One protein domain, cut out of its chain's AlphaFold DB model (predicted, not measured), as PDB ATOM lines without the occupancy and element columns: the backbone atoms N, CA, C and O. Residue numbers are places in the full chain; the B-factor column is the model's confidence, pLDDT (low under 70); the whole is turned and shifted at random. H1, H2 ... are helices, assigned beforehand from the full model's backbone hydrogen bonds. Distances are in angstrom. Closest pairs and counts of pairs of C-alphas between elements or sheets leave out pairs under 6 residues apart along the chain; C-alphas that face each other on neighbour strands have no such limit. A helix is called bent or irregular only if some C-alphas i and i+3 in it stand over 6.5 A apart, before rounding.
ATOM      1  N   SER A 167      24.505 -17.242  -3.560       60.97
ATOM      2  CA  SER A 167      23.461 -16.548  -2.790       60.97
ATOM      3  C   SER A 167      23.664 -15.031  -2.725       60.97
ATOM      4  O   SER A 167      22.701 -14.283  -2.896       60.97
ATOM      5  N   GLU A 168      24.901 -14.560  -2.548       70.81
ATOM      6  CA  GLU A 168      25.234 -13.131  -2.559       70.81
ATOM      7  C   GLU A 168      25.032 -12.543  -3.961       70.81
ATOM      8  O   GLU A 168      24.489 -11.450  -4.114       70.81
ATOM      9  N   GLN A 169      25.394 -13.301  -5.001       70.00
ATOM     10  CA  GLN A 169      25.143 -12.915  -6.388       70.00
ATOM     11  C   GLN A 169      23.638 -12.817  -6.684       70.00
ATOM     12  O   GLN A 169      23.193 -11.821  -7.255       70.00
ATOM     13  N   VAL A 170      22.840 -13.805  -6.264       65.75
ATOM     14  CA  VAL A 170      21.375 -13.783  -6.419       65.75
ATOM     15  C   VAL A 170      20.758 -12.610  -5.656       65.75
ATOM     16  O   VAL A 170      19.941 -11.885  -6.221       65.75
ATOM     17  N   SER A 171      21.173 -12.383  -4.409       57.44
ATOM     18  CA  SER A 171      20.707 -11.263  -3.583       57.44
ATOM     19  C   SER A 171      21.017  -9.911  -4.240       57.44
ATOM     20  O   SER A 171      20.110  -9.101  -4.445       57.44
ATOM     21  N   ARG A 172      22.257  -9.713  -4.708       66.19
ATOM     22  CA  ARG A 172      22.649  -8.519  -5.472       66.19
ATOM     23  C   ARG A 172      21.800  -8.335  -6.724       66.19
ATOM     24  O   ARG A 172      21.336  -7.229  -6.964       66.19
ATOM     25  N   HIS A 173      21.534  -9.393  -7.492       65.69
ATOM     26  CA  HIS A 173      20.673  -9.291  -8.673       65.69
ATOM     27  C   HIS A 173      19.233  -8.888  -8.333       65.69
ATOM     28  O   HIS A 173      18.650  -8.102  -9.078       65.69
ATOM     29  N   ILE A 174      18.671  -9.372  -7.219       60.41
ATOM     30  CA  ILE A 174      17.338  -8.953  -6.751       60.41
ATOM     31  C   ILE A 174      17.339  -7.454  -6.438       60.41
ATOM     32  O   ILE A 174      16.466  -6.732  -6.922       60.41
ATOM     33  N   VAL A 175      18.331  -6.978  -5.684       62.38
ATOM     34  CA  VAL A 175      18.435  -5.564  -5.303       62.38
ATOM     35  C   VAL A 175      18.688  -4.679  -6.526       62.38
ATOM     36  O   VAL A 175      17.994  -3.683  -6.706       62.38
ATOM     37  N   THR A 176      19.600  -5.060  -7.428       61.62
ATOM     38  CA  THR A 176      19.870  -4.319  -8.674       61.62
ATOM     39  C   THR A 176      18.648  -4.270  -9.590       61.62
ATOM     40  O   THR A 176      18.342  -3.218 -10.149       61.62
ATOM     41  N   ALA A 177      17.916  -5.378  -9.742       63.75
ATOM     42  CA  ALA A 177      16.689  -5.396 -10.536       63.75
ATOM     43  C   ALA A 177      15.603  -4.507  -9.910       63.75
ATOM     44  O   ALA A 177      14.927  -3.763 -10.621       63.75
ATOM     45  N   ALA A 178      15.457  -4.549  -8.584       60.47
ATOM     46  CA  ALA A 178      14.529  -3.701  -7.849       60.47
ATOM     47  C   ALA A 178      14.872  -2.209  -7.975       60.47
ATOM     48  O   ALA A 178      13.978  -1.409  -8.243       60.47
ATOM     49  N   ASP A 179      16.148  -1.842  -7.839       64.44
ATOM     50  CA  ASP A 179      16.640  -0.474  -8.033       64.44
ATOM     51  C   ASP A 179      16.381   0.008  -9.464       64.44
ATOM     52  O   ASP A 179      15.817   1.084  -9.664       64.44
ATOM     53  N   PHE A 180      16.664  -0.826 -10.471       68.06
ATOM     54  CA  PHE A 180      16.336  -0.512 -11.860       68.06
ATOM     55  C   PHE A 180      14.832  -0.252 -12.046       68.06
ATOM     56  O   PHE A 180      14.455   0.753 -12.653       68.06
ATOM     57  N   ILE A 181      13.958  -1.111 -11.510       66.31
ATOM     58  CA  ILE A 181      12.497  -0.928 -11.587       66.31
ATOM     59  C   ILE A 181      12.074   0.371 -10.891       66.31
ATOM     60  O   ILE A 181      11.330   1.160 -11.474       66.31
ATOM     61  N   ALA A 182      12.560   0.614  -9.672       65.88
ATOM     62  CA  ALA A 182      12.224   1.797  -8.888       65.88
ATOM     63  C   ALA A 182      12.650   3.089  -9.603       65.88
ATOM     64  O   ALA A 182      11.832   3.997  -9.760       65.88
ATOM     65  N   GLU A 194       6.207  16.213 -16.243       89.62
ATOM     66  CA  GLU A 194       6.664  17.218 -17.210       89.62
ATOM     67  C   GLU A 194       5.700  17.365 -18.393       89.62
ATOM     68  O   GLU A 194       5.402  18.482 -18.820       89.62
ATOM     69  N   LEU A 195       5.189  16.249 -18.927       90.94
ATOM     70  CA  LEU A 195       4.201  16.276 -20.003       90.94
ATOM     71  C   LEU A 195       2.895  16.932 -19.543       90.94
ATOM     72  O   LEU A 195       2.333  17.741 -20.281       90.94
ATOM     73  N   MET A 196       2.416  16.637 -18.332       88.31
ATOM     74  CA  MET A 196       1.237  17.295 -17.757       88.31
ATOM     75  C   MET A 196       1.462  18.804 -17.623       88.31
ATOM     76  O   MET A 196       0.629  19.588 -18.076       88.31
ATOM     77  N   VAL A 197       2.612  19.226 -17.094       88.19
ATOM     78  CA  VAL A 197       2.963  20.649 -16.964       88.19
ATOM     79  C   VAL A 197       3.030  21.331 -18.334       88.19
ATOM     80  O   VAL A 197       2.498  22.428 -18.493       88.19
ATOM     81  N   LYS A 198       3.605  20.678 -19.353       90.31
ATOM     82  CA  LYS A 198       3.686  21.212 -20.726       90.31
ATOM     83  C   LYS A 198       2.330  21.272 -21.435       90.31
ATOM     84  O   LYS A 198       2.076  22.205 -22.192       90.31
ATOM     85  N   THR A 199       1.456  20.292 -21.215       91.38
ATOM     86  CA  THR A 199       0.142  20.204 -21.884       91.38
ATOM     87  C   THR A 199      -0.937  21.042 -21.200       91.38
ATOM     88  O   THR A 199      -1.883  21.475 -21.857       91.38
ATOM     89  N   THR A 200      -0.787  21.340 -19.909       91.75
ATOM     90  CA  THR A 200      -1.765  22.115 -19.132       91.75
ATOM     91  C   THR A 200      -2.053  23.504 -19.725       91.75
ATOM     92  O   THR A 200      -3.229  23.813 -19.913       91.75
ATOM     93  N   PRO A 201      -1.059  24.328 -20.116       92.06
ATOM     94  CA  PRO A 201      -1.308  25.604 -20.792       92.06
ATOM     95  C   PRO A 201      -2.090  25.460 -22.101       92.06
ATOM     96  O   PRO A 201      -2.952  26.285 -22.400       92.06
ATOM     97  N   TYR A 202      -1.836  24.397 -22.871       91.50
ATOM     98  CA  TYR A 202      -2.589  24.117 -24.095       91.50
ATOM     99  C   TYR A 202      -4.058  23.804 -23.785       91.50
ATOM    100  O   TYR A 202      -4.947  24.364 -24.424       91.50
ATOM    101  N   ILE A 203      -4.324  22.976 -22.770       90.81
ATOM    102  CA  ILE A 203      -5.689  22.685 -22.304       90.81
ATOM    103  C   ILE A 203      -6.379  23.978 -21.855       90.81
ATOM    104  O   ILE A 203      -7.481  24.274 -22.310       90.81
ATOM    105  N   ILE A 204      -5.694  24.782 -21.039       92.50
ATOM    106  CA  ILE A 204      -6.164  26.089 -20.571       92.50
ATOM    107  C   ILE A 204      -6.519  27.007 -21.751       92.50
ATOM    108  O   ILE A 204      -7.591  27.605 -21.752       92.50
ATOM    109  N   SER A 205      -5.682  27.057 -22.794       91.94
ATOM    110  CA  SER A 205      -5.907  27.901 -23.979       91.94
ATOM    111  C   SER A 205      -7.163  27.536 -24.783       91.94
ATOM    112  O   SER A 205      -7.682  28.357 -25.536       91.94
ATOM    113  N   LYS A 206      -7.664  26.302 -24.635       91.94
ATOM    114  CA  LYS A 206      -8.898  25.817 -25.275       91.94
ATOM    115  C   LYS A 206     -10.137  25.993 -24.399       91.94
ATOM    116  O   LYS A 206     -11.228  25.596 -24.805       91.94
ATOM    117  N   MET A 207      -9.985  26.559 -23.206       91.38
ATOM    118  CA  MET A 207     -11.059  26.754 -22.242       91.38
ATOM    119  C   MET A 207     -11.378  28.239 -22.105       91.38
ATOM    120  O   MET A 207     -10.501  29.092 -22.190       91.38
ATOM    121  N   ASN A 208     -12.646  28.550 -21.842       89.88
ATOM    122  CA  ASN A 208     -13.030  29.913 -21.505       89.88
ATOM    123  C   ASN A 208     -12.475  30.272 -20.123       89.88
ATOM    124  O   ASN A 208     -12.566  29.467 -19.190       89.88
ATOM    125  N   ALA A 209     -11.912  31.473 -20.013       89.56
ATOM    126  CA  ALA A 209     -11.506  32.033 -18.735       89.56
ATOM    127  C   ALA A 209     -12.733  32.342 -17.868       89.56
ATOM    128  O   ALA A 209     -13.821  32.627 -18.379       89.56
ATOM    129  N   ALA A 210     -12.542  32.292 -16.553       89.19
ATOM    130  CA  ALA A 210     -13.553  32.685 -15.588       89.19
ATOM    131  C   ALA A 210     -13.969  34.153 -15.814       89.19
ATOM    132  O   ALA A 210     -13.100  35.001 -16.046       89.19
ATOM    133  N   PRO A 211     -15.273  34.473 -15.728       86.19
ATOM    134  CA  PRO A 211     -15.736  35.854 -15.745       86.19
ATOM    135  C   PRO A 211     -15.069  36.684 -14.632       86.19
ATOM    136  O   PRO A 211     -14.791  36.138 -13.560       86.19
ATOM    137  N   PRO A 212     -14.843  37.997 -14.831       78.00
ATOM    138  CA  PRO A 212     -14.293  38.880 -13.795       78.00
ATOM    139  C   PRO A 212     -15.114  38.895 -12.494       78.00
ATOM    140  O   PRO A 212     -14.578  39.182 -11.428       78.00
ATOM    141  N   ASP A 213     -16.403  38.572 -12.590       80.50
ATOM    142  CA  ASP A 213     -17.400  38.506 -11.523       80.50
ATOM    143  C   ASP A 213     -17.787  37.062 -11.147       80.50
ATOM    144  O   ASP A 213     -18.866  36.835 -10.595       80.50
ATOM    145  N   ALA A 214     -16.930  36.075 -11.443       82.75
ATOM    146  CA  ALA A 214     -17.199  34.673 -11.130       82.75
ATOM    147  C   ALA A 214     -17.644  34.513  -9.658       82.75
ATOM    148  O   ALA A 214     -16.908  34.919  -8.749       82.75
ATOM    149  N   PRO A 215     -18.836  33.935  -9.403       81.62
ATOM    150  CA  PRO A 215     -19.392  33.885  -8.063       81.62
ATOM    151  C   PRO A 215     -18.464  33.078  -7.146       81.62
ATOM    152  O   PRO A 215     -18.058  31.968  -7.509       81.62
ATOM    153  N   PRO A 216     -18.113  33.607  -5.961       84.44
ATOM    154  CA  PRO A 216     -17.235  32.903  -5.044       84.44
ATOM    155  C   PRO A 216     -17.904  31.614  -4.571       84.44
ATOM    156  O   PRO A 216     -19.123  31.546  -4.385       84.44
ATOM    157  N   VAL A 217     -17.097  30.583  -4.329       90.19
ATOM    158  CA  VAL A 217     -17.592  29.362  -3.693       90.19
ATOM    159  C   VAL A 217     -18.139  29.732  -2.313       90.19
ATOM    160  O   VAL A 217     -17.547  30.555  -1.615       90.19
ATOM    161  N   SER A 218     -19.267  29.144  -1.901       90.69
ATOM    162  CA  SER A 218     -19.878  29.457  -0.600       90.69
ATOM    163  C   SER A 218     -18.867  29.328   0.549       90.69
ATOM    164  O   SER A 218     -18.077  28.378   0.575       90.69
ATOM    165  N   SER A 219     -18.908  30.252   1.510       86.94
ATOM    166  CA  SER A 219     -18.003  30.252   2.669       86.94
ATOM    167  C   SER A 219     -18.068  28.939   3.450       86.94
ATOM    168  O   SER A 219     -17.035  28.427   3.861       86.94
ATOM    169  N   THR A 220     -19.252  28.329   3.556       90.50
ATOM    170  CA  THR A 220     -19.447  27.021   4.200       90.50
ATOM    171  C   THR A 220     -18.604  25.914   3.563       90.50
ATOM    172  O   THR A 220     -18.006  25.119   4.287       90.50
ATOM    173  N   VAL A 221     -18.520  25.863   2.229       91.25
ATOM    174  CA  VAL A 221     -17.707  24.864   1.507       91.25
ATOM    175  C   VAL A 221     -16.214  25.159   1.643       91.25
ATOM    176  O   VAL A 221     -15.418  24.238   1.793       91.25
ATOM    177  N   GLN A 222     -15.820  26.434   1.635       90.00
ATOM    178  CA  GLN A 222     -14.421  26.804   1.861       90.00
ATOM    179  C   GLN A 222     -13.972  26.394   3.269       90.00
ATOM    180  O   GLN A 222     -12.968  25.701   3.420       90.00
ATOM    181  N   THR A 223     -14.760  26.739   4.292       90.38
ATOM    182  CA  THR A 223     -14.478  26.380   5.685       90.38
ATOM    183  C   THR A 223     -14.449  24.868   5.888       90.38
ATOM    184  O   THR A 223     -13.553  24.378   6.569       90.38
ATOM    185  N   SER A 224     -15.380  24.109   5.297       90.44
ATOM    186  CA  SER A 224     -15.394  22.651   5.462       90.44
ATOM    187  C   SER A 224     -14.155  21.988   4.862       90.44
ATOM    188  O   SER A 224     -13.594  21.089   5.488       90.44
ATOM    189  N   VAL A 225     -13.682  22.460   3.705       90.19
ATOM    190  CA  VAL A 225     -12.454  21.959   3.076       90.19
ATOM    191  C   VAL A 225     -11.215  22.349   3.878       90.19
ATOM    192  O   VAL A 225     -10.356  21.497   4.082       90.19
ATOM    193  N   THR A 226     -11.123  23.579   4.391       88.19
ATOM    194  CA  THR A 226     -10.005  23.984   5.263       88.19
ATOM    195  C   THR A 226      -9.950  23.129   6.526       88.19
ATOM    196  O   THR A 226      -8.906  22.563   6.832       88.19
ATOM    197  N   VAL A 227     -11.086  22.951   7.208       90.69
ATOM    198  CA  VAL A 227     -11.163  22.101   8.406       90.69
ATOM    199  C   VAL A 227     -10.794  20.656   8.069       90.69
ATOM    200  O   VAL A 227     -10.006  20.045   8.787       90.69
ATOM    201  N   ALA A 228     -11.313  20.100   6.969       86.44
ATOM    202  CA  ALA A 228     -10.986  18.740   6.550       86.44
ATOM    203  C   ALA A 228      -9.492  18.579   6.229       86.44
ATOM    204  O   ALA A 228      -8.879  17.593   6.645       86.44
ATOM    205  N   ARG A 229      -8.882  19.554   5.552       88.75
ATOM    206  CA  ARG A 229      -7.449  19.567   5.249       88.75
ATOM    207  C   ARG A 229      -6.619  19.578   6.524       88.75
ATOM    208  O   ARG A 229      -5.728  18.748   6.666       88.75
ATOM    209  N   ASP A 230      -6.927  20.467   7.457       87.38
ATOM    210  CA  ASP A 230      -6.139  20.631   8.677       87.38
ATOM    211  C   ASP A 230      -6.274  19.394   9.589       87.38
ATOM    212  O   ASP A 230      -5.279  18.885  10.111       87.38
ATOM    213  N   VAL A 231      -7.485  18.828   9.696       83.69
ATOM    214  CA  VAL A 231      -7.744  17.574  10.428       83.69
ATOM    215  C   VAL A 231      -7.006  16.401   9.789       83.69
ATOM    216  O   VAL A 231      -6.353  15.626  10.490       83.69
ATOM    217  N   THR A 232      -7.089  16.249   8.466       73.81
ATOM    218  CA  THR A 232      -6.397  15.155   7.769       73.81
ATOM    219  C   THR A 232      -4.884  15.323   7.804       73.81
ATOM    220  O   THR A 232      -4.187  14.321   7.934       73.81
ATOM    221  N   HIS A 233      -4.366  16.551   7.767       80.88
ATOM    222  CA  HIS A 233      -2.940  16.846   7.904       80.88
ATOM    223  C   HIS A 233      -2.421  16.476   9.298       80.88
ATOM    224  O   HIS A 233      -1.435  15.749   9.424       80.88
ATOM    225  N   ALA A 234      -3.125  16.890  10.357       77.56
ATOM    226  CA  ALA A 234      -2.798  16.492  11.724       77.56
ATOM    227  C   ALA A 234      -2.864  14.963  11.896       77.56
ATOM    228  O   ALA A 234      -1.949  14.356  12.456       77.56
ATOM    229  N   ALA A 235      -3.907  14.324  11.352       68.44
ATOM    230  CA  ALA A 235      -4.044  12.871  11.373       68.44
ATOM    231  C   ALA A 235      -2.896  12.180  10.624       68.44
ATOM    232  O   ALA A 235      -2.366  11.188  11.126       68.44
ATOM    233  N   ALA A 236      -2.483  12.701   9.466       68.81
ATOM    234  CA  ALA A 236      -1.355  12.187   8.695       68.81
ATOM    235  C   ALA A 236      -0.041  12.309   9.477       68.81
ATOM    236  O   ALA A 236       0.718  11.343   9.510       68.81
ATOM    237  N   GLY A 237       0.185  13.427  10.176       64.19
ATOM    238  CA  GLY A 237       1.357  13.637  11.033       64.19
ATOM    239  C   GLY A 237       1.436  12.646  12.199       64.19
ATOM    240  O   GLY A 237       2.437  11.944  12.345       64.19
ATOM    241  N   VAL A 238       0.358  12.513  12.985       62.19
ATOM    242  CA  VAL A 238       0.286  11.541  14.101       62.19
ATOM    243  C   VAL A 238       0.484  10.119  13.588       62.19
ATOM    244  O   VAL A 238       1.229   9.321  14.154       62.19
ATOM    245  N   THR A 239      -0.168   9.804  12.479       55.72
ATOM    246  CA  THR A 239      -0.117   8.483  11.873       55.72
ATOM    247  C   THR A 239       1.271   8.167  11.300       55.72
ATOM    248  O   THR A 239       1.736   7.035  11.433       55.72
ATOM    249  N   GLY A 240       1.958   9.153  10.716       56.19
ATOM    250  CA  GLY A 240       3.343   9.039  10.258       56.19
ATOM    251  C   GLY A 240       4.318   8.809  11.413       56.19
ATOM    252  O   GLY A 240       5.168   7.926  11.322       56.19
ATOM    253  N   TRP A 241       4.136   9.509  12.537       56.56
ATOM    254  CA  TRP A 241       4.924   9.282  13.753       56.56
ATOM    255  C   TRP A 241       4.749   7.854  14.294       56.56
ATOM    256  O   TRP A 241       5.737   7.180  14.594       56.56
ATOM    257  N   ILE A 242       3.510   7.347  14.352       51.66
ATOM    258  CA  ILE A 242       3.243   5.965  14.783       51.66
ATOM    259  C   ILE A 242       3.852   4.960  13.801       51.66
ATOM    260  O   ILE A 242       4.481   3.998  14.236       51.66
ATOM    261  N   ALA A 243       3.683   5.166  12.493       52.88
ATOM    262  CA  ALA A 243       4.270   4.298  11.476       52.88
ATOM    263  C   ALA A 243       5.802   4.241  11.607       52.88
ATOM    264  O   ALA A 243       6.370   3.151  11.556       52.88
ATOM    265  N   GLY A 244       6.448   5.380  11.886       50.81
ATOM    266  CA  GLY A 244       7.878   5.452  12.191       50.81
ATOM    267  C   GLY A 244       8.259   4.626  13.421       50.81
ATOM    268  O   GLY A 244       9.139   3.773  13.342       50.81
ATOM    269  N   LYS A 245       7.542   4.790  14.542       50.75
ATOM    270  CA  LYS A 245       7.793   4.014  15.773       50.75
ATOM    271  C   LYS A 245       7.546   2.512  15.598       50.75
ATOM    272  O   LYS A 245       8.324   1.703  16.101       50.75
ATOM    273  N   VAL A 246       6.504   2.123  14.864       50.09
ATOM    274  CA  VAL A 246       6.222   0.717  14.522       50.09
ATOM    275  C   VAL A 246       7.303   0.149  13.601       50.09
ATOM    276  O   VAL A 246       7.690  -1.009  13.766       50.09
ATOM    277  N   GLY A 247       7.824   0.950  12.670       50.56
ATOM    278  CA  GLY A 247       8.966   0.594  11.829       50.56
ATOM    279  C   GLY A 247      10.209   0.290  12.664       50.56
ATOM    280  O   GLY A 247      10.762  -0.805  12.554       50.56
ATOM    281  N   SER A 248      10.586   1.193  13.574       48.12
ATOM    282  CA  SER A 248      11.720   0.992  14.489       48.12
ATOM    283  C   SER A 248      11.539  -0.245  15.373       48.12
ATOM    284  O   SER A 248      12.447  -1.072  15.472       48.12
ATOM    285  N   ALA A 249      10.349  -0.437  15.954       47.16
ATOM    286  CA  ALA A 249      10.044  -1.620  16.759       47.16
ATOM    287  C   ALA A 249      10.127  -2.919  15.936       47.16
ATOM    288  O   ALA A 249      10.666  -3.920  16.407       47.16
ATOM    289  N   SER A 250       9.643  -2.906  14.691       49.69
ATOM    290  CA  SER A 250       9.719  -4.060  13.785       49.69
ATOM    291  C   SER A 250      11.167  -4.398  13.425       49.69
ATOM    292  O   SER A 250      11.526  -5.575  13.408       49.69
ATOM    293  N   MET A 251      12.018  -3.389  13.204       50.25
ATOM    294  CA  MET A 251      13.453  -3.594  12.983       50.25
ATOM    295  C   MET A 251      14.148  -4.168  14.220       50.25
ATOM    296  O   MET A 251      14.935  -5.105  14.092       50.25
ATOM    297  N   ALA A 252      13.835  -3.663  15.416       49.16
ATOM    298  CA  ALA A 252      14.386  -4.183  16.666       49.16
ATOM    299  C   ALA A 252      13.993  -5.654  16.894       49.16
ATOM    300  O   ALA A 252      14.852  -6.488  17.187       49.16
ATOM    301  N   ILE A 253      12.719  -5.999  16.674       50.78
ATOM    302  CA  ILE A 253      12.227  -7.385  16.748       50.78
ATOM    303  C   ILE A 253      12.921  -8.264  15.699       50.78
ATOM    304  O   ILE A 253      13.360  -9.367  16.020       50.78
ATOM    305  N   GLY A 254      13.055  -7.784  14.461       50.56
ATOM    306  CA  GLY A 254      13.742  -8.504  13.389       50.56
ATOM    307  C   GLY A 254      15.201  -8.809  13.731       50.56
ATOM    308  O   GLY A 254      15.625  -9.956  13.611       50.56
ATOM    309  N   ARG A 255      15.944  -7.817  14.238       56.69
ATOM    310  CA  ARG A 255      17.340  -7.980  14.682       56.69
ATOM    311  C   ARG A 255      17.470  -8.952  15.851       56.69
ATOM    312  O   ARG A 255      18.379  -9.773  15.854       56.69
ATOM    313  N   TYR A 256      16.548  -8.897  16.810       61.94
ATOM    314  CA  TYR A 256      16.531  -9.821  17.943       61.94
ATOM    315  C   TYR A 256      16.241 -11.274  17.516       61.94
ATOM    316  O   TYR A 256      16.853 -12.220  18.019       61.94
ATOM    317  N   LEU A 257      15.321 -11.468  16.565       53.78
ATOM    318  CA  LEU A 257      14.924 -12.796  16.093       53.78
ATOM    319  C   LEU A 257      15.890 -13.395  15.064       53.78
ATOM    320  O   LEU A 257      15.995 -14.617  15.006       53.78
ATOM    321  N   ALA A 258      16.608 -12.587  14.282       58.25
ATOM    322  CA  ALA A 258      17.529 -13.054  13.243       58.25
ATOM    323  C   ALA A 258      18.515 -14.155  13.707       58.25
ATOM    324  O   ALA A 258      18.510 -15.225  13.089       58.25
ATOM    325  N   PRO A 259      19.286 -13.996  14.807       60.53
ATOM    326  CA  PRO A 259      20.216 -15.038  15.255       60.53
ATOM    327  C   PRO A 259      19.492 -16.294  15.761       60.53
ATOM    328  O   PRO A 259      19.989 -17.408  15.615       60.53
ATOM    329  N   HIS A 260      18.287 -16.143  16.319       71.81
ATOM    330  CA  HIS A 260      17.476 -17.272  16.775       71.81
ATOM    331  C   HIS A 260      16.927 -18.082  15.600       71.81
ATOM    332  O   HIS A 260      16.952 -19.311  15.640       71.81
ATOM    333  N   VAL A 261      16.472 -17.406  14.543       64.69
ATOM    334  CA  VAL A 261      16.017 -18.039  13.301       64.69
ATOM    335  C   VAL A 261      17.179 -18.745  12.615       64.69
ATOM    336  O   VAL A 261      17.018 -19.896  12.220       64.69
ATOM    337  N   GLN A 262      18.353 -18.109  12.542       70.31
ATOM    338  CA  GLN A 262      19.563 -18.719  11.989       70.31
ATOM    339  C   GLN A 262      19.947 -19.992  12.757       70.31
ATOM    340  O   GLN A 262      20.028 -21.063  12.166       70.31
ATOM    341  N   ASN A 263      20.071 -19.918  14.085       73.69
ATOM    342  CA  ASN A 263      20.452 -21.067  14.910       73.69
ATOM    343  C   ASN A 263      19.412 -22.201  14.873       73.69
ATOM    344  O   ASN A 263      19.771 -23.378  14.767       73.69
ATOM    345  N   ALA A 264      18.120 -21.868  14.940       70.88
ATOM    346  CA  ALA A 264      17.045 -22.853  14.853       70.88
ATOM    347  C   ALA A 264      16.986 -23.504  13.463       70.88
ATOM    348  O   ALA A 264      16.853 -24.723  13.366       70.88
ATOM    349  N   GLY A 265      17.138 -22.712  12.400       71.75
ATOM    350  CA  GLY A 265      17.192 -23.183  11.017       71.75
ATOM    351  C   GLY A 265      18.365 -24.129  10.781       71.75
ATOM    352  O   GLY A 265      18.156 -25.252  10.323       71.75
ATOM    353  N   SER A 266      19.572 -23.744  11.202       71.94
ATOM    354  CA  SER A 266      20.758 -24.607  11.144       71.94
ATOM    355  C   SER A 266      20.561 -25.910  11.920       71.94
ATOM    356  O   SER A 266      20.894 -26.983  11.424       71.94
ATOM    357  N   THR A 267      19.952 -25.854  13.110       74.81
ATOM    358  CA  THR A 267      19.674 -27.051  13.925       74.81
ATOM    359  C   THR A 267      18.678 -27.995  13.241       74.81
ATOM    360  O   THR A 267      18.821 -29.216  13.322       74.81
ATOM    361  N   LEU A 268      17.665 -27.456  12.557       76.19
ATOM    362  CA  LEU A 268      16.712 -28.255  11.782       76.19
ATOM    363  C   LEU A 268      17.366 -28.886  10.551       76.19
ATOM    364  O   LEU A 268      17.086 -30.043  10.252       76.19
ATOM    365  N   LEU A 269      18.256 -28.164   9.871       75.38
ATOM    366  CA  LEU A 269      19.034 -28.682   8.744       75.38
ATOM    367  C   LEU A 269      19.955 -29.834   9.177       75.38
ATOM    368  O   LEU A 269      20.017 -30.857   8.496       75.38
ATOM    369  N   GLN A 270      20.582 -29.719  10.349       78.31
ATOM    370  CA  GLN A 270      21.389 -30.793  10.937       78.31
ATOM    371  C   GLN A 270      20.536 -32.024  11.273       78.31
ATOM    372  O   GLN A 270      20.836 -33.134  10.842       78.31
ATOM    373  N   LYS A 271      19.436 -31.846  12.017       80.12
ATOM    374  CA  LYS A 271      18.612 -32.969  12.506       80.12
ATOM    375  C   LYS A 271      17.726 -33.607  11.438       80.12
ATOM    376  O   LYS A 271      17.429 -34.793  11.533       80.12
ATOM    377  N   GLY A 272      17.251 -32.823  10.474       74.56
ATOM    378  CA  GLY A 272      16.296 -33.267   9.459       74.56
ATOM    379  C   GLY A 272      16.951 -33.793   8.185       74.56
ATOM    380  O   GLY A 272      16.408 -34.705   7.568       74.56
ATOM    381  N   LEU A 273      18.097 -33.229   7.791       76.69
ATOM    382  CA  LEU A 273      18.780 -33.564   6.535       76.69
ATOM    383  C   LEU A 273      20.175 -34.167   6.748       76.69
ATOM    384  O   LEU A 273      20.827 -34.528   5.776       76.69
ATOM    385  N   GLY A 274      20.623 -34.296   8.002       81.19
ATOM    386  CA  GLY A 274      21.927 -34.872   8.331       81.19
ATOM    387  C   GLY A 274      23.106 -33.999   7.907       81.19
ATOM    388  O   GLY A 274      24.207 -34.516   7.757       81.19
ATOM    389  N   TYR A 275      22.886 -32.700   7.673       80.19
ATOM    390  CA  TYR A 275      23.970 -31.796   7.301       80.19
ATOM    391  C   TYR A 275      24.951 -31.596   8.453       80.19
ATOM    392  O   TYR A 275      24.557 -31.440   9.610       80.19
ATOM    393  N   GLU A 276      26.232 -31.515   8.105       85.62
ATOM    394  CA  GLU A 276      27.287 -31.115   9.028       85.62
ATOM    395  C   GLU A 276      27.064 -29.683   9.531       85.62
ATOM    396  O   GLU A 276      26.505 -28.835   8.832       85.62
ATOM    397  N   THR A 277      27.538 -29.384  10.743       77.69
ATOM    398  CA  THR A 277      27.272 -28.094  11.418       77.69
ATOM    399  C   THR A 277      27.691 -26.891  10.567       77.69
ATOM    400  O   THR A 277      26.947 -25.916  10.457       77.69
ATOM    401  N   SER A 278      28.861 -26.977   9.928       77.38
ATOM    402  CA  SER A 278      29.393 -25.923   9.053       77.38
ATOM    403  C   SER A 278      28.549 -25.740   7.785       77.38
ATOM    404  O   SER A 278      28.209 -24.618   7.415       77.38
ATOM    405  N   GLU A 279      28.126 -26.843   7.158       78.38
ATOM    406  CA  GLU A 279      27.301 -26.801   5.947       78.38
ATOM    407  C   GLU A 279      25.887 -26.277   6.241       78.38
ATOM    408  O   GLU A 279      25.359 -25.456   5.491       78.38
ATOM    409  N   ALA A 280      25.283 -26.693   7.357       71.19
ATOM    410  CA  ALA A 280      23.983 -26.196   7.795       71.19
ATOM    411  C   ALA A 280      24.008 -24.684   8.072       71.19
ATOM    412  O   ALA A 280      23.093 -23.973   7.658       71.19
ATOM    413  N   ASN A 281      25.072 -24.190   8.716       75.19
ATOM    414  CA  ASN A 281      25.258 -22.763   8.979       75.19
ATOM    415  C   ASN A 281      25.450 -21.960   7.690       75.19
ATOM    416  O   ASN A 281      24.763 -20.959   7.515       75.19
ATOM    417  N   SER A 282      26.300 -22.425   6.770       76.62
ATOM    418  CA  SER A 282      26.537 -21.759   5.480       76.62
ATOM    419  C   SER A 282      25.271 -21.708   4.611       76.62
ATOM    420  O   SER A 282      24.916 -20.650   4.091       76.62
ATOM    421  N   LYS A 283      24.507 -22.807   4.504       73.31
ATOM    422  CA  LYS A 283      23.233 -22.796   3.759       73.31
ATOM    423  C   LYS A 283      22.202 -21.865   4.398       73.31
ATOM    424  O   LYS A 283      21.467 -21.187   3.677       73.31
ATOM    425  N   MET A 284      22.136 -21.830   5.731       75.00
ATOM    426  CA  MET A 284      21.227 -20.935   6.446       75.00
ATOM    427  C   MET A 284      21.640 -19.465   6.290       75.00
ATOM    428  O   MET A 284      20.782 -18.611   6.090       75.00
ATOM    429  N   GLU A 285      22.936 -19.168   6.310       71.81
ATOM    430  CA  GLU A 285      23.483 -17.839   6.025       71.81
ATOM    431  C   GLU A 285      23.158 -17.397   4.593       71.81
ATOM    432  O   GLU A 285      22.603 -16.319   4.396       71.81
ATOM    433  N   GLY A 286      23.363 -18.264   3.596       66.88
ATOM    434  CA  GLY A 286      22.954 -17.997   2.216       66.88
ATOM    435  C   GLY A 286      21.448 -17.740   2.072       66.88
ATOM    436  O   GLY A 286      21.041 -16.829   1.347       66.88
ATOM    437  N   ALA A 287      20.608 -18.485   2.798       66.69
ATOM    438  CA  ALA A 287      19.162 -18.262   2.826       66.69
ATOM    439  C   ALA A 287      18.790 -16.917   3.477       66.69
ATOM    440  O   ALA A 287      17.934 -16.201   2.952       66.69
ATOM    441  N   MET A 288      19.453 -16.542   4.575       65.81
ATOM    442  CA  MET A 288      19.277 -15.241   5.227       65.81
ATOM    443  C   MET A 288      19.728 -14.087   4.323       65.81
ATOM    444  O   MET A 288      19.035 -13.075   4.254       65.81
ATOM    445  N   THR A 289      20.817 -14.255   3.571       68.25
ATOM    446  CA  THR A 289      21.324 -13.270   2.599       68.25
ATOM    447  C   THR A 289      20.352 -13.048   1.439       68.25
ATOM    448  O   THR A 289      20.117 -11.907   1.036       68.25
ATOM    449  N   ILE A 290      19.733 -14.113   0.917       66.00
ATOM    450  CA  ILE A 290      18.682 -13.997  -0.109       66.00
ATOM    451  C   ILE A 290      17.423 -13.347   0.480       66.00
ATOM    452  O   ILE A 290      16.827 -12.481  -0.160       66.00
ATOM    453  N   ALA A 291      17.023 -13.720   1.700       63.03
ATOM    454  CA  ALA A 291      15.872 -13.121   2.373       63.03
ATOM    455  C   ALA A 291      16.080 -11.620   2.638       63.03
ATOM    456  O   ALA A 291      15.161 -10.832   2.416       63.03
ATOM    457  N   ALA A 292      17.287 -11.219   3.045       63.22
ATOM    458  CA  ALA A 292      17.665  -9.819   3.207       63.22
ATOM    459  C   ALA A 292      17.557  -9.059   1.877       63.22
ATOM    460  O   ALA A 292      16.856  -8.051   1.819       63.22
ATOM    461  N   GLY A 293      18.130  -9.596   0.793       57.66
ATOM    462  CA  GLY A 293      18.018  -8.999  -0.544       57.66
ATOM    463  C   GLY A 293      16.582  -8.913  -1.063       57.66
ATOM    464  O   GLY A 293      16.220  -7.946  -1.727       57.66
ATOM    465  N   ALA A 294      15.723  -9.882  -0.732       58.22
ATOM    466  CA  ALA A 294      14.303  -9.845  -1.082       58.22
ATOM    467  C   ALA A 294      13.531  -8.759  -0.312       58.22
ATOM    468  O   ALA A 294      12.709  -8.056  -0.905       58.22
ATOM    469  N   VAL A 295      13.796  -8.600   0.989       60.72
ATOM    470  CA  VAL A 295      13.199  -7.533   1.811       60.72
ATOM    471  C   VAL A 295      13.673  -6.162   1.333       60.72
ATOM    472  O   VAL A 295      12.848  -5.266   1.152       60.72
ATOM    473  N   GLU A 296      14.971  -6.012   1.074       64.88
ATOM    474  CA  GLU A 296      15.565  -4.786   0.541       64.88
ATOM    475  C   GLU A 296      15.003  -4.456  -0.846       64.88
ATOM    476  O   GLU A 296      14.501  -3.356  -1.059       64.88
ATOM    477  N   GLY A 297      14.964  -5.426  -1.765       56.88
ATOM    478  CA  GLY A 297      14.390  -5.246  -3.098       56.88
ATOM    479  C   GLY A 297      12.909  -4.850  -3.067       56.88
ATOM    480  O   GLY A 297      12.498  -3.923  -3.769       56.88
ATOM    481  N   PHE A 298      12.095  -5.488  -2.217       58.75
ATOM    482  CA  PHE A 298      10.692  -5.097  -2.038       58.75
ATOM    483  C   PHE A 298      10.563  -3.677  -1.471       58.75
ATOM    484  O   PHE A 298       9.743  -2.897  -1.961       58.75
ATOM    485  N   SER A 299      11.383  -3.327  -0.477       61.31
ATOM    486  CA  SER A 299      11.418  -1.982   0.103       61.31
ATOM    487  C   SER A 299      11.789  -0.930  -0.944       61.31
ATOM    488  O   SER A 299      11.142   0.111  -1.024       61.31
ATOM    489  N   THR A 300      12.780  -1.210  -1.791       66.69
ATOM    490  CA  THR A 300      13.217  -0.316  -2.871       66.69
ATOM    491  C   THR A 300      12.107  -0.079  -3.895       66.69
ATOM    492  O   THR A 300      11.823   1.072  -4.233       66.69
ATOM    493  N   ILE A 301      11.407  -1.132  -4.335       61.41
ATOM    494  CA  ILE A 301      10.257  -0.997  -5.248       61.41
ATOM    495  C   ILE A 301       9.124  -0.210  -4.582       61.41
ATOM    496  O   ILE A 301       8.528   0.661  -5.218       61.41
ATOM    497  N   TYR A 302       8.828  -0.488  -3.311       64.19
ATOM    498  CA  TYR A 302       7.797   0.225  -2.560       64.19
ATOM    499  C   TYR A 302       8.110   1.722  -2.448       64.19
ATOM    500  O   TYR A 302       7.248   2.548  -2.749       64.19
ATOM    501  N   ASN A 303       9.349   2.075  -2.100       69.75
ATOM    502  CA  ASN A 303       9.806   3.463  -2.034       69.75
ATOM    503  C   ASN A 303       9.735   4.136  -3.412       69.75
ATOM    504  O   ASN A 303       9.243   5.256  -3.524       69.75
ATOM    505  N   GLY A 304      10.143   3.437  -4.477       64.69
ATOM    506  CA  GLY A 304       9.994   3.912  -5.855       64.69
ATOM    507  C   GLY A 304       8.535   4.199  -6.222       64.69
ATOM    508  O   GLY A 304       8.238   5.255  -6.783       64.69
ATOM    509  N   LEU A 305       7.606   3.304  -5.864       75.00
ATOM    510  CA  LEU A 305       6.160   3.490  -6.043       75.00
ATOM    511  C   LEU A 305       5.630   4.683  -5.246       75.00
ATOM    512  O   LEU A 305       4.831   5.457  -5.773       75.00
ATOM    513  N   GLU A 306       6.061   4.845  -3.996       70.81
ATOM    514  CA  GLU A 306       5.654   5.965  -3.147       70.81
ATOM    515  C   GLU A 306       6.130   7.304  -3.719       70.81
ATOM    516  O   GLU A 306       5.321   8.218  -3.884       70.81
ATOM    517  N   THR A 307       7.409   7.407  -4.084       76.88
ATOM    518  CA  THR A 307       7.989   8.606  -4.704       76.88
ATOM    519  C   THR A 307       7.301   8.928  -6.027       76.88
ATOM    520  O   THR A 307       6.895  10.066  -6.252       76.88
ATOM    521  N   SER A 308       7.071   7.923  -6.873       75.38
ATOM    522  CA  SER A 308       6.381   8.098  -8.157       75.38
ATOM    523  C   SER A 308       4.941   8.577  -7.975       75.38
ATOM    524  O   SER A 308       4.497   9.493  -8.666       75.38
ATOM    525  N   ALA A 309       4.211   7.997  -7.017       76.31
ATOM    526  CA  ALA A 309       2.853   8.415  -6.692       76.31
ATOM    527  C   ALA A 309       2.807   9.843  -6.130       76.31
ATOM    528  O   ALA A 309       1.883  10.579  -6.466       76.31
ATOM    529  N   LYS A 310       3.797  10.252  -5.322       80.00
ATOM    530  CA  LYS A 310       3.933  11.640  -4.849       80.00
ATOM    531  C   LYS A 310       4.171  12.597  -6.015       80.00
ATOM    532  O   LYS A 310       3.412  13.545  -6.159       80.00
ATOM    533  N   ILE A 311       5.144  12.316  -6.886       81.62
ATOM    534  CA  ILE A 311       5.439  13.150  -8.065       81.62
ATOM    535  C   ILE A 311       4.196  13.302  -8.946       81.62
ATOM    536  O   ILE A 311       3.810  14.423  -9.277       81.62
ATOM    537  N   LEU A 312       3.538  12.193  -9.300       80.94
ATOM    538  CA  LEU A 312       2.329  12.220 -10.127       80.94
ATOM    539  C   LEU A 312       1.170  12.925  -9.423       80.94
ATOM    540  O   LEU A 312       0.500  13.743 -10.043       80.94
ATOM    541  N   GLY A 313       0.938  12.623  -8.146       81.69
ATOM    542  CA  GLY A 313      -0.135  13.212  -7.352       81.69
ATOM    543  C   GLY A 313       0.011  14.726  -7.215       81.69
ATOM    544  O   GLY A 313      -0.954  15.447  -7.458       81.69
ATOM    545  N   THR A 314       1.219  15.209  -6.913       85.62
ATOM    546  CA  THR A 314       1.528  16.641  -6.815       85.62
ATOM    547  C   THR A 314       1.355  17.332  -8.164       85.62
ATOM    548  O   THR A 314       0.581  18.282  -8.261       85.62
ATOM    549  N   ASN A 315       1.974  16.814  -9.233       86.88
ATOM    550  CA  ASN A 315       1.837  17.406 -10.568       86.88
ATOM    551  C   ASN A 315       0.378  17.405 -11.049       86.88
ATOM    552  O   ASN A 315      -0.085  18.383 -11.635       86.88
ATOM    553  N   LEU A 316      -0.367  16.326 -10.809       88.31
ATOM    554  CA  LEU A 316      -1.775  16.235 -11.184       88.31
ATOM    555  C   LEU A 316      -2.631  17.228 -10.391       88.31
ATOM    556  O   LEU A 316      -3.465  17.909 -10.992       88.31
ATOM    557  N   SER A 317      -2.421  17.321  -9.075       90.00
ATOM    558  CA  SER A 317      -3.112  18.265  -8.191       90.00
ATOM    559  C   SER A 317      -2.873  19.704  -8.645       90.00
ATOM    560  O   SER A 317      -3.822  20.412  -8.984       90.00
ATOM    561  N   GLU A 318      -1.611  20.117  -8.769       93.19
ATOM    562  CA  GLU A 318      -1.239  21.486  -9.137       93.19
ATOM    563  C   GLU A 318      -1.776  21.890 -10.513       93.19
ATOM    564  O   GLU A 318      -2.328  22.981 -10.681       93.19
ATOM    565  N   ASN A 319      -1.654  21.011 -11.511       91.44
ATOM    566  CA  ASN A 319      -2.166  21.284 -12.851       91.44
ATOM    567  C   ASN A 319      -3.702  21.329 -12.871       91.44
ATOM    568  O   ASN A 319      -4.284  22.198 -13.523       91.44
ATOM    569  N   SER A 320      -4.371  20.462 -12.106       92.81
ATOM    570  CA  SER A 320      -5.831  20.493 -11.963       92.81
ATOM    571  C   SER A 320      -6.303  21.778 -11.284       92.81
ATOM    572  O   SER A 320      -7.270  22.385 -11.743       92.81
ATOM    573  N   VAL A 321      -5.603  22.241 -10.243       95.44
ATOM    574  CA  VAL A 321      -5.882  23.522  -9.576       95.44
ATOM    575  C   VAL A 321      -5.749  24.679 -10.562       95.44
ATOM    576  O   VAL A 321      -6.661  25.499 -10.634       95.44
ATOM    577  N   LYS A 322      -4.692  24.713 -11.384       94.19
ATOM    578  CA  LYS A 322      -4.520  25.738 -12.432       94.19
ATOM    579  C   LYS A 322      -5.673  25.733 -13.439       94.19
ATOM    580  O   LYS A 322      -6.190  26.795 -13.781       94.19
ATOM    581  N   ILE A 323      -6.113  24.554 -13.885       93.25
ATOM    582  CA  ILE A 323      -7.238  24.412 -14.826       93.25
ATOM    583  C   ILE A 323      -8.555  24.885 -14.191       93.25
ATOM    584  O   ILE A 323      -9.315  25.633 -14.814       93.25
ATOM    585  N   ILE A 324      -8.833  24.470 -12.951       94.00
ATOM    586  CA  ILE A 324     -10.046  24.852 -12.216       94.00
ATOM    587  C   ILE A 324     -10.048  26.355 -11.949       94.00
ATOM    588  O   ILE A 324     -11.057  27.012 -12.195       94.00
ATOM    589  N   GLN A 325      -8.917  26.905 -11.511       93.88
ATOM    590  CA  GLN A 325      -8.750  28.333 -11.287       93.88
ATOM    591  C   GLN A 325      -8.975  29.132 -12.571       93.88
ATOM    592  O   GLN A 325      -9.678  30.138 -12.539       93.88
ATOM    593  N   HIS A 326      -8.434  28.672 -13.703       93.25
ATOM    594  CA  HIS A 326      -8.631  29.348 -14.982       93.25
ATOM    595  C   HIS A 326     -10.104  29.371 -15.407       93.25
ATOM    596  O   HIS A 326     -10.588  30.400 -15.865       93.25
ATOM    597  N   LYS A 327     -10.831  28.257 -15.250       92.44
ATOM    598  CA  LYS A 327     -12.221  28.135 -15.724       92.44
ATOM    599  C   LYS A 327     -13.268  28.698 -14.764       92.44
ATOM    600  O   LYS A 327     -14.289  29.208 -15.214       92.44
ATOM    601  N   TYR A 328     -13.047  28.564 -13.460       90.88
ATOM    602  CA  TYR A 328     -14.047  28.852 -12.423       90.88
ATOM    603  C   TYR A 328     -13.603  29.931 -11.426       90.88
ATOM    604  O   TYR A 328     -14.365  30.290 -10.533       90.88
ATOM    605  N   GLY A 329     -12.392  30.465 -11.576       92.00
ATOM    606  CA  GLY A 329     -11.862  31.548 -10.758       92.00
ATOM    607  C   GLY A 329     -11.077  31.067  -9.537       92.00
ATOM    608  O   GLY A 329     -11.097  29.898  -9.141       92.00
ATOM    609  N   THR A 330     -10.367  32.004  -8.911       90.81
ATOM    610  CA  THR A 330      -9.432  31.742  -7.802       90.81
ATOM    611  C   THR A 330     -10.089  31.090  -6.588       90.81
ATOM    612  O   THR A 330      -9.485  30.214  -5.973       90.81
ATOM    613  N   SER A 331     -11.340  31.441  -6.271       91.44
ATOM    614  CA  SER A 331     -12.075  30.826  -5.155       91.44
ATOM    615  C   SER A 331     -12.267  29.316  -5.359       91.44
ATOM    616  O   SER A 331     -11.999  28.532  -4.449       91.44
ATOM    617  N   ALA A 332     -12.640  28.890  -6.571       91.31
ATOM    618  CA  ALA A 332     -12.762  27.475  -6.912       91.31
ATOM    619  C   ALA A 332     -11.398  26.765  -6.934       91.31
ATOM    620  O   ALA A 332     -11.295  25.626  -6.481       91.31
ATOM    621  N   GLY A 333     -10.346  27.451  -7.397       92.06
ATOM    622  CA  GLY A 333      -8.968  26.955  -7.340       92.06
ATOM    623  C   GLY A 333      -8.499  26.656  -5.912       92.06
ATOM    624  O   GLY A 333      -7.964  25.580  -5.660       92.06
ATOM    625  N   GLY A 334      -8.765  27.556  -4.959       91.19
ATOM    626  CA  GLY A 334      -8.404  27.364  -3.549       91.19
ATOM    627  C   GLY A 334      -9.120  26.177  -2.893       91.19
ATOM    628  O   GLY A 334      -8.495  25.389  -2.182       91.19
ATOM    629  N   VAL A 335     -10.411  25.990  -3.186       92.56
ATOM    630  CA  VAL A 335     -11.183  24.826  -2.709       92.56
ATOM    631  C   VAL A 335     -10.667  23.530  -3.329       92.56
ATOM    632  O   VAL A 335     -10.541  22.522  -2.632       92.56
ATOM    633  N   ALA A 336     -10.327  23.544  -4.620       91.94
ATOM    634  CA  ALA A 336      -9.733  22.390  -5.284       91.94
ATOM    635  C   ALA A 336      -8.382  22.016  -4.659       91.94
ATOM    636  O   ALA A 336      -8.178  20.846  -4.348       91.94
ATOM    637  N   ALA A 337      -7.512  22.996  -4.396       91.06
ATOM    638  CA  ALA A 337      -6.223  22.774  -3.744       91.06
ATOM    639  C   ALA A 337      -6.400  22.123  -2.363       91.06
ATOM    640  O   ALA A 337      -5.875  21.040  -2.117       91.06
ATOM    641  N   GLY A 338      -7.246  22.708  -1.506       88.81
ATOM    642  CA  GLY A 338      -7.528  22.135  -0.188       88.81
ATOM    643  C   GLY A 338      -8.166  20.741  -0.253       88.81
ATOM    644  O   GLY A 338      -7.901  19.898   0.604       88.81
ATOM    645  N   THR A 339      -8.964  20.460  -1.288       91.00
ATOM    646  CA  THR A 339      -9.551  19.131  -1.511       91.00
ATOM    647  C   THR A 339      -8.485  18.112  -1.905       91.00
ATOM    648  O   THR A 339      -8.465  17.017  -1.345       91.00
ATOM    649  N   PHE A 340      -7.581  18.450  -2.830       90.19
ATOM    650  CA  PHE A 340      -6.493  17.553  -3.226       90.19
ATOM    651  C   PHE A 340      -5.524  17.280  -2.073       90.19
ATOM    652  O   PHE A 340      -5.155  16.122  -1.874       90.19
ATOM    653  N   ASP A 341      -5.203  18.289  -1.261       85.31
ATOM    654  CA  ASP A 341      -4.404  18.113  -0.042       85.31
ATOM    655  C   ASP A 341      -5.101  17.174   0.947       85.31
ATOM    656  O   ASP A 341      -4.494  16.234   1.463       85.31
ATOM    657  N   THR A 342      -6.404  17.380   1.174       83.69
ATOM    658  CA  THR A 342      -7.222  16.516   2.040       83.69
ATOM    659  C   THR A 342      -7.217  15.073   1.542       83.69
ATOM    660  O   THR A 342      -7.038  14.150   2.335       83.69
ATOM    661  N   LEU A 343      -7.389  14.857   0.235       80.56
ATOM    662  CA  LEU A 343      -7.375  13.527  -0.374       80.56
ATOM    663  C   LEU A 343      -5.997  12.864  -0.260       80.56
ATOM    664  O   LEU A 343      -5.925  11.685   0.091       80.56
ATOM    665  N   GLY A 344      -4.913  13.606  -0.501       74.31
ATOM    666  CA  GLY A 344      -3.544  13.114  -0.338       74.31
ATOM    667  C   GLY A 344      -3.245  12.712   1.108       74.31
ATOM    668  O   GLY A 344      -2.764  11.606   1.367       74.31
ATOM    669  N   ASN A 345      -3.619  13.560   2.066       76.06
ATOM    670  CA  ASN A 345      -3.464  13.284   3.493       76.06
ATOM    671  C   ASN A 345      -4.329  12.100   3.943       76.06
ATOM    672  O   ASN A 345      -3.835  11.200   4.622       76.06
ATOM    673  N   ALA A 346      -5.595  12.041   3.524       73.25
ATOM    674  CA  ALA A 346      -6.491  10.926   3.823       73.25
ATOM    675  C   ALA A 346      -5.970   9.601   3.243       73.25
ATOM    676  O   ALA A 346      -6.038   8.564   3.906       73.25
ATOM    677  N   PHE A 347      -5.395   9.628   2.038       71.56
ATOM    678  CA  PHE A 347      -4.745   8.468   1.438       71.56
ATOM    679  C   PHE A 347      -3.545   8.001   2.272       71.56
ATOM    680  O   PHE A 347      -3.469   6.815   2.608       71.56
ATOM    681  N   ASN A 348      -2.671   8.921   2.694       65.38
ATOM    682  CA  ASN A 348      -1.545   8.614   3.582       65.38
ATOM    683  C   ASN A 348      -2.015   8.019   4.923       65.38
ATOM    684  O   ASN A 348      -1.500   6.988   5.358       65.38
ATOM    685  N   VAL A 349      -3.051   8.595   5.543       62.38
ATOM    686  CA  VAL A 349      -3.665   8.062   6.772       62.38
ATOM    687  C   VAL A 349      -4.214   6.648   6.544       62.38
ATOM    688  O   VAL A 349      -3.914   5.737   7.316       62.38
ATOM    689  N   SER A 350      -4.970   6.425   5.465       63.41
ATOM    690  CA  SER A 350      -5.603   5.129   5.171       63.41
ATOM    691  C   SER A 350      -4.595   3.990   4.969       63.41
ATOM    692  O   SER A 350      -4.840   2.855   5.392       63.41
ATOM    693  N   LYS A 351      -3.432   4.293   4.378       57.69
ATOM    694  CA  LYS A 351      -2.333   3.334   4.208       57.69
ATOM    695  C   LYS A 351      -1.733   2.912   5.544       57.69
ATOM    696  O   LYS A 351      -1.451   1.733   5.753       57.69
ATOM    697  N   ASN A 352      -1.603   3.859   6.460       53.00
ATOM    698  CA  ASN A 352      -0.903   3.658   7.718       53.00
ATOM    699  C   ASN A 352      -1.796   3.033   8.812       53.00
ATOM    700  O   ASN A 352      -1.318   2.207   9.588       53.00
ATOM    701  N   VAL A 353      -3.107   3.320   8.841       50.78
ATOM    702  CA  VAL A 353      -4.052   2.836   9.882       50.78
ATOM    703  C   VAL A 353      -4.102   1.306  10.019       50.78
ATOM    704  O   VAL A 353      -4.336   0.783  11.111       50.78
ATOM    705  N   ASN A 354      -3.792   0.560   8.957       44.72
ATOM    706  CA  ASN A 354      -3.786  -0.906   8.980       44.72
ATOM    707  C   ASN A 354      -2.620  -1.546   9.772       44.72
ATOM    708  O   ASN A 354      -2.632  -2.769   9.949       44.72
ATOM    709  N   TYR A 355      -1.652  -0.759  10.263       45.38
ATOM    710  CA  TYR A 355      -0.474  -1.230  11.017       45.38
ATOM    711  C   TYR A 355      -0.406  -0.716  12.465       45.38
ATOM    712  O   TYR A 355       0.462  -1.131  13.227       45.38
ATOM    713  N   ILE A 356      -1.336   0.154  12.865       43.34
ATOM    714  CA  ILE A 356      -1.222   0.966  14.089       43.34
ATOM    715  C   ILE A 356      -1.674   0.233  15.359       43.34
ATOM    716  O   ILE A 356      -1.227   0.560  16.454       43.34
ATOM    717  N   THR A 357      -2.536  -0.784  15.258       45.03
ATOM    718  CA  THR A 357      -2.965  -1.530  16.452       45.03
ATOM    719  C   THR A 357      -2.037  -2.717  16.729       45.03
ATOM    720  O   THR A 357      -1.895  -3.574  15.853       45.03
ATOM    721  N   PRO A 358      -1.498  -2.875  17.958       38.12
ATOM    722  CA  PRO A 358      -0.659  -4.020  18.341       38.12
ATOM    723  C   PRO A 358      -1.309  -5.374  18.018       38.12
ATOM    724  O   PRO A 358      -0.669  -6.297  17.523       38.12
ATOM    725  N   LYS A 359      -2.632  -5.463  18.206       45.28
ATOM    726  CA  LYS A 359      -3.452  -6.626  17.844       45.28
ATOM    727  C   LYS A 359      -3.567  -6.832  16.330       45.28
ATOM    728  O   LYS A 359      -3.610  -7.973  15.880       45.28
ATOM    729  N   GLY A 360      -3.643  -5.756  15.549       46.28
ATOM    730  CA  GLY A 360      -3.693  -5.802  14.086       46.28
ATOM    731  C   GLY A 360      -2.370  -6.272  13.491       46.28
ATOM    732  O   GLY A 360      -2.366  -7.168  12.647       46.28
ATOM    733  N   LEU A 361      -1.260  -5.745  14.013       40.47
ATOM    734  CA  LEU A 361       0.095  -6.126  13.630       40.47
ATOM    735  C   LEU A 361       0.386  -7.587  13.997       40.47
ATOM    736  O   LEU A 361       0.709  -8.376  13.114       40.47
ATOM    737  N   ALA A 362       0.136  -7.991  15.247       41.72
ATOM    738  CA  ALA A 362       0.311  -9.375  15.687       41.72
ATOM    739  C   ALA A 362      -0.591 -10.357  14.920       41.72
ATOM    740  O   ALA A 362      -0.138 -11.419  14.500       41.72
ATOM    741  N   LYS A 363      -1.861 -10.006  14.666       46.84
ATOM    742  CA  LYS A 363      -2.794 -10.859  13.910       46.84
ATOM    743  C   LYS A 363      -2.401 -10.983  12.441       46.84
ATOM    744  O   LYS A 363      -2.531 -12.074  11.888       46.84
ATOM    745  N   LYS A 364      -1.953  -9.905  11.790       45.69
ATOM    746  CA  LYS A 364      -1.472  -9.970  10.400       45.69
ATOM    747  C   LYS A 364      -0.152 -10.720  10.303       45.69
ATOM    748  O   LYS A 364      -0.043 -11.568   9.427       45.69
ATOM    749  N   MET A 365       0.789 -10.464  11.209       41.28
ATOM    750  CA  MET A 365       2.057 -11.187  11.284       41.28
ATOM    751  C   MET A 365       1.794 -12.684  11.480       41.28
ATOM    752  O   MET A 365       2.154 -13.477  10.621       41.28
ATOM    753  N   ALA A 366       1.017 -13.074  12.494       41.47
ATOM    754  CA  ALA A 366       0.669 -14.474  12.743       41.47
ATOM    755  C   ALA A 366      -0.121 -15.126  11.593       41.47
ATOM    756  O   ALA A 366       0.150 -16.267  11.227       41.47
ATOM    757  N   LYS A 367      -1.090 -14.423  10.988       48.41
ATOM    758  CA  LYS A 367      -1.893 -14.962   9.874       48.41
ATOM    759  C   LYS A 367      -1.075 -15.114   8.592       48.41
ATOM    760  O   LYS A 367      -1.282 -16.085   7.874       48.41
ATOM    761  N   ASN A 368      -0.180 -14.175   8.295       42.47
ATOM    762  CA  ASN A 368       0.644 -14.215   7.087       42.47
ATOM    763  C   ASN A 368       1.796 -15.212   7.236       42.47
ATOM    764  O   ASN A 368       1.997 -16.019   6.335       42.47
ATOM    765  N   THR A 369       2.469 -15.242   8.391       40.41
ATOM    766  CA  THR A 369       3.466 -16.270   8.717       40.41
ATOM    767  C   THR A 369       2.822 -17.659   8.744       40.41
ATOM    768  O   THR A 369       3.341 -18.583   8.130       40.41
ATOM    769  N   GLY A 370       1.642 -17.807   9.357       32.72
ATOM    770  CA  GLY A 370       0.910 -19.076   9.388       32.72
ATOM    771  C   GLY A 370       0.456 -19.553   8.004       32.72
ATOM    772  O   GLY A 370       0.573 -20.735   7.699       32.72
ATOM    773  N   LYS A 371      -0.011 -18.646   7.135       41.72
ATOM    774  CA  LYS A 371      -0.348 -18.982   5.744       41.72
ATOM    775  C   LYS A 371       0.873 -19.382   4.925       41.72
ATOM    776  O   LYS A 371       0.795 -20.385   4.237       41.72
ATOM    777  N   ALA A 372       1.986 -18.657   5.033       35.47
ATOM    778  CA  ALA A 372       3.212 -18.989   4.310       35.47
ATOM    779  C   ALA A 372       3.745 -20.378   4.699       35.47
ATOM    780  O   ALA A 372       4.122 -21.153   3.829       35.47
ATOM    781  N   VAL A 373       3.684 -20.737   5.988       40.72
ATOM    782  CA  VAL A 373       4.074 -22.075   6.465       40.72
ATOM    783  C   VAL A 373       3.120 -23.166   5.950       40.72
ATOM    784  O   VAL A 373       3.571 -24.239   5.557       40.72
ATOM    785  N   ILE A 374       1.806 -22.910   5.914       40.09
ATOM    786  CA  ILE A 374       0.798 -23.882   5.442       40.09
ATOM    787  C   ILE A 374       0.812 -24.038   3.913       40.09
ATOM    788  O   ILE A 374       0.658 -25.156   3.417       40.09
ATOM    789  N   ASP A 375       0.991 -22.952   3.162       45.22
ATOM    790  CA  ASP A 375       1.047 -22.978   1.698       45.22
ATOM    791  C   ASP A 375       2.340 -23.653   1.210       45.22
ATOM    792  O   ASP A 375       2.292 -24.432   0.254       45.22
ATOM    793  N   ASP A 376       3.465 -23.482   1.917       44.44
ATOM    794  CA  ASP A 376       4.710 -24.217   1.639       44.44
ATOM    795  C   ASP A 376       4.563 -25.724   1.948       44.44
ATOM    796  O   ASP A 376       5.053 -26.581   1.207       44.44
ATOM    797  N   TYR A 377       3.781 -26.074   2.980       37.06
ATOM    798  CA  TYR A 377       3.449 -27.464   3.314       37.06
ATOM    799  C   TYR A 377       2.496 -28.112   2.290       37.06
ATOM    800  O   TYR A 377       2.710 -29.251   1.872       37.06
ATOM    801  N   LYS A 378       1.473 -27.386   1.808       42.41
ATOM    802  CA  LYS A 378       0.569 -27.857   0.736       42.41
ATOM    803  C   LYS A 378       1.270 -27.996  -0.613       42.41
ATOM    804  O   LYS A 378       0.936 -28.903  -1.376       42.41
ATOM    805  N   THR A 379       2.237 -27.129  -0.904       41.69
ATOM    806  CA  THR A 379       3.019 -27.189  -2.148       41.69
ATOM    807  C   THR A 379       4.005 -28.364  -2.126       41.69
ATOM    808  O   THR A 379       4.140 -29.060  -3.130       41.69
ATOM    809  N   LYS A 380       4.593 -28.692  -0.964       43.00
ATOM    810  CA  LYS A 380       5.414 -29.908  -0.780       43.00
ATOM    811  C   LYS A 380       4.601 -31.208  -0.820       43.00
ATOM    812  O   LYS A 380       5.074 -32.196  -1.377       43.00
ATOM    813  N   LEU A 381       3.359 -31.201  -0.332       42.47
ATOM    814  CA  LEU A 381       2.453 -32.352  -0.453       42.47
ATOM    815  C   LEU A 381       1.964 -32.598  -1.891       42.47
ATOM    816  O   LEU A 381       1.698 -33.742  -2.236       42.47
ATOM    817  N   ARG A 382       1.877 -31.567  -2.748       45.38
ATOM    818  CA  ARG A 382       1.527 -31.738  -4.176       45.38
ATOM    819  C   ARG A 382       2.696 -32.144  -5.075       45.38
ATOM    820  O   ARG A 382       2.434 -32.644  -6.159       45.38
TER     821      ARG A 382
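This is residues 167 to 182 and 194 to 382 of the 404 residues of the protein "Uncharacterized protein CG12001" of Ceratitis capitata (UniProt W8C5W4). A long, narrow frame of helices: the bent H3 and the long H4 meet at one end, where H3b touches the first residues of H4, and H5 folds back from the other end of H4 and runs slanting over to H3a, closing only part of the gap between H4 and H3a and leaving the rest open. H1 and H2 follow one another along the opposite side of H4, and residues 365 to 382 of H6 stick out. The printed part has 205 residues with six named helices, H1 to H6 in chain order, and no named strand: all helix. It is extended, with a radius of gyration of the C-alphas of 25.5 A, and spans 85 by 36 by 32 A.

H3, residues 219 to 273, was assigned as one helix by its hydrogen bonds but is bent: C-alphas 256 and 259 are 6.9 A apart, and arms H3a, residues 219 to 256, and H3b, residues 259 to 273, stand at a steep tilt of 54 degrees. H4, residues 277 to 328, is the hub; its residues 277 to 288 alone touch H3b, closest C-alphas Ser 266 and Ala 280, 4.9 A. H3a and H4 are apart. H5, residues 330 to 353, forms a hairpin with H4, closest C-alphas Gln 325 and Gly 333, 4.2 A, and touches H3a at a shallow tilt of 26 degrees, closest C-alphas Arg 229 and Thr 342, 4.4 A. H1, residues 167 to 182, touches H4 at 2 degrees, a shallow tilt, the same way, closest C-alphas Ala 182 and Gly 304, 4.3 A. H2, residues 194 to 205, touches H4, closest C-alphas Ile 204 and Ile 323, 6.1 A; it is only just irregular, C-alphas 198 and 201 being 6.7 A apart. H6, residues 358 to 382, touches no helix. In H1, H3a, H3b, H4, H5 and H6 every O i to N i+4 pair is within hydrogen-bond range; in H2, 6 of 8.

H4 is 74.3 A long, H3a 55.1 A, H6 35.8 A and H5 34.3 A. C-alpha 219 is at (-18.003, 30.252, 2.669), C-alpha 382 at (1.527, -31.738, -4.176).

Residues 183 to 193 are not printed; C-alphas 182 and 194 are 18.4 A apart. The link from H2 to H3 is long. Residues 348 to 382 are among those under pLDDT 70.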